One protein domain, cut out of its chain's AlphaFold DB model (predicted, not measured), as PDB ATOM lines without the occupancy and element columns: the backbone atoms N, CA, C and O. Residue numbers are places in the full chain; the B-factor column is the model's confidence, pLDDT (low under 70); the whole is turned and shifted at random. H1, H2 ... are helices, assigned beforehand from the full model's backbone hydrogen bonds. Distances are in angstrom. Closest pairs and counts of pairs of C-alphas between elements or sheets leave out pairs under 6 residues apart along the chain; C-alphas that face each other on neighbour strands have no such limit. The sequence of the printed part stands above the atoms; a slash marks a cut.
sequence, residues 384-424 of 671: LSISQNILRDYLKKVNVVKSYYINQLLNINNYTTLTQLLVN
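Overview. This is residues 384 to 424 of the 671 residues of the protein "Hypothetical chloroplast RF1" of Haematococcus lacustris (UniProt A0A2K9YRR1). One long, unbent helix, H1, makes the length of this domain, and at its far end the printed part folds back into a short second helix, H2, so that the two form a lopsided helical hairpin like a hook. The short arm H2 packs on the last turns of H1, while residues 384 to 401 of H1 stick out free. The printed part has 41 residues, with H1 followed by H2 and no named strand, and its class is all helix. It is only just extended, close to loose, with a radius of gyration of the C-alphas of 13.7 A, and it spans 41 by 18 by 6 A, a rod in outline.

Arrangement. H1, residues 384 to 411, stands free over residues 384 to 401. H2, residues 415 to 423, follows after a tight link of 3 residues. The two helices touch, H1 with residues 406 to 410 alone, and their closest C-alphas are those of Leu 409 and Leu 418, 6.5 A apart. Their lines stand at a shallow tilt of 23 degrees and they run opposite ways, a helical hairpin. Their centres are 17.8 A apart. In H1 and H2 every backbone O i to N i+4 pair is within hydrogen-bond range.

Along the chain. H1 begins at C-alpha 384 at (199.564, 277.377, 294.032) and ends at C-alpha 411 at (220.899, 259.815, 323.655), 40.5 A from first to last C-alpha. H2 runs from Tyr 415 to Val 423, 11.9 A from first to last C-alpha, and ends at C-alpha 423 at (224.367, 275.667, 312.710).

Size, cuts and confidence. The two C-alphas farthest apart are those of Leu 384 and Asn 413, 42.2 A. The first and last printed C-alphas, of Leu 384 and Asn 424, are 28.7 A apart. The printed part has no cut and no long link. The mean pLDDT of the printed part is 81.0, and residues 387 and 424 are under 70.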
ATOM      1  N   LEU A 384     198.842 276.771 292.916       70.88
ATOM      2  CA  LEU A 384     199.564 277.377 294.032       70.88
ATOM      3  C   LEU A 384     199.104 276.829 295.393       70.88
ATOM      4  O   LEU A 384     199.949 276.365 296.154       70.88
ATOM      5  N   SER A 385     197.800 276.804 295.681       76.31
ATOM      6  CA  SER A 385     197.243 276.262 296.933       76.31
ATOM      7  C   SER A 385     197.568 274.772 297.124       76.31
ATOM      8  O   SER A 385     198.047 274.376 298.189       76.31
ATOM      9  N   ILE A 386     197.443 273.966 296.061       84.00
ATOM     10  CA  ILE A 386     197.798 272.537 296.067       84.00
ATOM     11  C   ILE A 386     199.291 272.367 296.385       84.00
ATOM     12  O   ILE A 386     199.661 271.598 297.271       84.00
ATOM     13  N   SER A 387     200.161 273.131 295.713       69.50
ATOM     14  CA  SER A 387     201.610 273.067 295.944       69.50
ATOM     15  C   SER A 387     202.015 273.504 297.359       69.50
ATOM     16  O   SER A 387     202.898 272.891 297.959       69.50
ATOM     17  N   GLN A 388     201.336 274.507 297.929       82.56
ATOM     18  CA  GLN A 388     201.555 274.948 299.307       82.56
ATOM     19  C   GLN A 388     201.145 273.876 300.318       82.56
ATOM     20  O   GLN A 388     201.866 273.664 301.290       82.56
ATOM     21  N   ASN A 389     200.035 273.171 300.091       86.81
ATOM     22  CA  ASN A 389     199.585 272.103 300.985       86.81
ATOM     23  C   ASN A 389     200.534 270.893 300.948       86.81
ATOM     24  O   ASN A 389     200.962 270.429 302.004       86.81
ATOM     25  N   ILE A 390     200.995 270.483 299.760       82.81
ATOM     26  CA  ILE A 390     202.032 269.443 299.616       82.81
ATOM     27  C   ILE A 390     203.325 269.835 300.354       82.81
ATOM     28  O   ILE A 390     203.925 269.005 301.040       82.81
ATOM     29  N   LEU A 391     203.755 271.100 300.259       75.25
ATOM     30  CA  LEU A 391     204.927 271.595 300.991       75.25
ATOM     31  C   LEU A 391     204.706 271.619 302.512       75.25
ATOM     32  O   LEU A 391     205.610 271.235 303.250       75.25
ATOM     33  N   ARG A 392     203.521 272.023 302.989       78.50
ATOM     34  CA  ARG A 392     203.164 271.991 304.419       78.50
ATOM     35  C   ARG A 392     203.235 270.569 304.974       78.50
ATOM     36  O   ARG A 392     203.845 270.364 306.020       78.50
ATOM     37  N   ASP A 393     202.680 269.588 304.269       83.25
ATOM     38  CA  ASP A 393     202.668 268.199 304.737       83.25
ATOM     39  C   ASP A 393     204.042 267.524 304.640       83.25
ATOM     40  O   ASP A 393     204.405 266.740 305.519       83.25
ATOM     41  N   TYR A 394     204.856 267.881 303.640       84.75
ATOM     42  CA  TYR A 394     206.269 267.493 303.603       84.75
ATOM     43  C   TYR A 394     207.037 268.048 304.812       84.75
ATOM     44  O   TYR A 394     207.710 267.291 305.507       84.75
ATOM     45  N   LEU A 395     206.893 269.344 305.114       81.19
ATOM     46  CA  LEU A 395     207.574 269.978 306.248       81.19
ATOM     47  C   LEU A 395     207.123 269.401 307.599       81.19
ATOM     48  O   LEU A 395     207.972 269.173 308.459       81.19
ATOM     49  N   LYS A 396     205.833 269.079 307.775       83.44
ATOM     50  CA  LYS A 396     205.344 268.347 308.961       83.44
ATOM     51  C   LYS A 396     206.063 267.003 309.125       83.44
ATOM     52  O   LYS A 396     206.593 266.733 310.199       83.44
ATOM     53  N   LYS A 397     206.136 266.186 308.064       85.56
ATOM     54  CA  LYS A 397     206.821 264.879 308.096       85.56
ATOM     55  C   LYS A 397     208.320 265.017 308.389       85.56
ATOM     56  O   LYS A 397     208.844 264.286 309.225       85.56
ATOM     57  N   VAL A 398     208.996 265.979 307.757       80.06
ATOM     58  CA  VAL A 398     210.425 266.250 307.994       80.06
ATOM     59  C   VAL A 398     210.685 266.688 309.436       80.06
ATOM     60  O   VAL A 398     211.661 266.231 310.023       80.06
ATOM     61  N   ASN A 399     209.820 267.510 310.033       80.19
ATOM     62  CA  ASN A 399     209.983 267.939 311.424       80.19
ATOM     63  C   ASN A 399     209.910 266.761 312.411       80.19
ATOM     64  O   ASN A 399     210.720 266.715 313.332       80.19
ATOM     65  N   VAL A 400     209.008 265.794 312.193       86.50
ATOM     66  CA  VAL A 400     208.886 264.582 313.032       86.50
ATOM     67  C   VAL A 400     210.110 263.667 312.895       86.50
ATOM     68  O   VAL A 400     210.635 263.176 313.891       86.50
ATOM     69  N   VAL A 401     210.622 263.469 311.675       82.25
ATOM     70  CA  VAL A 401     211.860 262.693 311.468       82.25
ATOM     71  C   VAL A 401     213.069 263.421 312.070       82.25
ATOM     72  O   VAL A 401     213.927 262.791 312.686       82.25
ATOM     73  N   LYS A 402     213.127 264.755 311.948       81.19
ATOM     74  CA  LYS A 402     214.204 265.570 312.520       81.19
ATOM     75  C   LYS A 402     214.195 265.537 314.051       81.19
ATOM     76  O   LYS A 402     215.271 265.425 314.627       81.19
ATOM     77  N   SER A 403     213.035 265.614 314.712       82.25
ATOM     78  CA  SER A 403     212.970 265.523 316.177       82.25
ATOM     79  C   SER A 403     213.384 264.138 316.677       82.25
ATOM     80  O   SER A 403     214.193 264.053 317.595       82.25
ATOM     81  N   TYR A 404     212.936 263.062 316.021       90.69
ATOM     82  CA  TYR A 404     213.390 261.703 316.332       90.69
ATOM     83  C   TYR A 404     214.916 261.556 316.198       90.69
ATOM     84  O   TYR A 404     215.569 261.034 317.100       90.69
ATOM     85  N   TYR A 405     215.502 262.070 315.113       86.12
ATOM     86  CA  TYR A 405     216.948 262.003 314.892       86.12
ATOM     87  C   TYR A 405     217.750 262.863 315.884       86.12
ATOM     88  O   TYR A 405     218.788 262.422 316.367       86.12
ATOM     89  N   ILE A 406     217.257 264.051 316.258       84.69
ATOM     90  CA  ILE A 406     217.868 264.865 317.324       84.69
ATOM     91  C   ILE A 406     217.852 264.108 318.655       84.69
ATOM     92  O   ILE A 406     218.878 264.061 319.324       84.69
ATOM     93  N   ASN A 407     216.732 263.475 319.012       87.88
ATOM     94  CA  ASN A 407     216.628 262.700 320.249       87.88
ATOM     95  C   ASN A 407     217.599 261.505 320.252       87.88
ATOM     96  O   ASN A 407     218.245 261.254 321.263       87.88
ATOM     97  N   GLN A 408     217.780 260.823 319.114       88.81
ATOM     98  CA  GLN A 408     218.809 259.785 318.971       88.81
ATOM     99  C   GLN A 408     220.230 260.341 319.179       88.81
ATOM    100  O   GLN A 408     221.012 259.763 319.929       88.81
ATOM    101  N   LEU A 409     220.573 261.485 318.575       83.25
ATOM    102  CA  LEU A 409     221.897 262.102 318.745       83.25
ATOM    103  C   LEU A 409     222.157 262.600 320.175       83.25
ATOM    104  O   LEU A 409     223.299 262.531 320.633       83.25
ATOM    105  N   LEU A 410     221.118 263.067 320.876       85.31
ATOM    106  CA  LEU A 410     221.182 263.418 322.297       85.31
ATOM    107  C   LEU A 410     221.431 262.175 323.162       85.31
ATOM    108  O   LEU A 410     222.350 262.195 323.972       85.31
ATOM    109  N   ASN A 411     220.700 261.079 322.936       88.38
ATOM    110  CA  ASN A 411     220.899 259.815 323.655       88.38
ATOM    111  C   ASN A 411     222.311 259.229 323.445       88.38
ATOM    112  O   ASN A 411     222.876 258.629 324.353       88.38
ATOM    113  N   ILE A 412     222.886 259.416 322.252       89.12
ATOM    114  CA  ILE A 412     224.239 258.961 321.885       89.12
ATOM    115  C   ILE A 412     225.326 259.972 322.337       89.12
ATOM    116  O   ILE A 412     226.517 259.714 322.184       89.12
ATOM    117  N   ASN A 413     224.949 261.123 322.915       84.88
ATOM    118  CA  ASN A 413     225.847 262.219 323.315       84.88
ATOM    119  C   ASN A 413     226.741 262.758 322.169       84.88
ATOM    120  O   ASN A 413     227.840 263.271 322.392       84.88
ATOM    121  N   ASN A 414     226.284 262.671 320.913       82.75
ATOM    122  CA  ASN A 414     227.058 263.090 319.740       82.75
ATOM    123  C   ASN A 414     226.832 264.579 319.417       82.75
ATOM    124  O   ASN A 414     226.180 264.962 318.441       82.75
ATOM    125  N   TYR A 415     227.391 265.445 320.262       81.25
ATOM    126  CA  TYR A 415     227.180 266.892 320.178       81.25
ATOM    127  C   TYR A 415     227.836 267.562 318.956       81.25
ATOM    128  O   TYR A 415     227.382 268.624 318.528       81.25
ATOM    129  N   THR A 416     228.861 266.962 318.342       80.50
ATOM    130  CA  THR A 416     229.534 267.531 317.155       80.50
ATOM    131  C   THR A 416     228.663 267.430 315.902       80.50
ATOM    132  O   THR A 416     228.520 268.405 315.166       80.50
ATOM    133  N   THR A 417     228.002 266.292 315.678       75.81
ATOM    134  CA  THR A 417     227.036 266.148 314.574       75.81
ATOM    135  C   THR A 417     225.756 266.944 314.835       75.81
ATOM    136  O   THR A 417     225.237 267.594 313.926       75.81
ATOM    137  N   LEU A 418     225.284 266.986 316.087       79.31
ATOM    138  CA  LEU A 418     224.122 267.780 316.492       79.31
ATOM    139  C   LEU A 418     224.347 269.286 316.268       79.31
ATOM    140  O   LEU A 418     223.502 269.950 315.668       79.31
ATOM    141  N   THR A 419     225.500 269.831 316.668       77.12
ATOM    142  CA  THR A 419     225.841 271.243 316.411       77.12
ATOM    143  C   THR A 419     225.973 271.536 314.917       77.12
ATOM    144  O   THR A 419     225.434 272.541 314.453       77.12
ATOM    145  N   GLN A 420     226.560 270.637 314.119       75.44
ATOM    146  CA  GLN A 420     226.586 270.771 312.655       75.44
ATOM    147  C   GLN A 420     225.180 270.783 312.018       75.44
ATOM    148  O   GLN A 420     224.975 271.492 311.030       75.44
ATOM    149  N   LEU A 421     224.205 270.055 312.575       76.44
ATOM    150  CA  LEU A 421     222.802 270.028 312.121       76.44
ATOM    151  C   LEU A 421     221.971 271.245 312.565       76.44
ATOM    152  O   LEU A 421     220.939 271.541 311.950       76.44
ATOM    153  N   LEU A 422     222.387 271.931 313.633       74.44
ATOM    154  CA  LEU A 422     221.757 273.168 314.105       74.44
ATOM    155  C   LEU A 422     222.339 274.409 313.412       74.44
ATOM    156  O   LEU A 422     221.573 275.251 312.953       74.44
ATOM    157  N   VAL A 423     223.668 274.499 313.282       72.00
ATOM    158  CA  VAL A 423     224.367 275.667 312.710       72.00
ATOM    159  C   VAL A 423     224.199 275.763 311.189       72.00
ATOM    160  O   VAL A 423     224.078 276.857 310.639       72.00
ATOM    161  N   ASN A 424     224.148 274.635 310.473       57.62
ATOM    162  CA  ASN A 424     223.932 274.661 309.028       57.62
ATOM    163  C   ASN A 424     222.448 274.871 308.688       57.62
ATOM    164  O   ASN A 424     221.737 273.909 308.398       57.62
TER     165      ASN A 424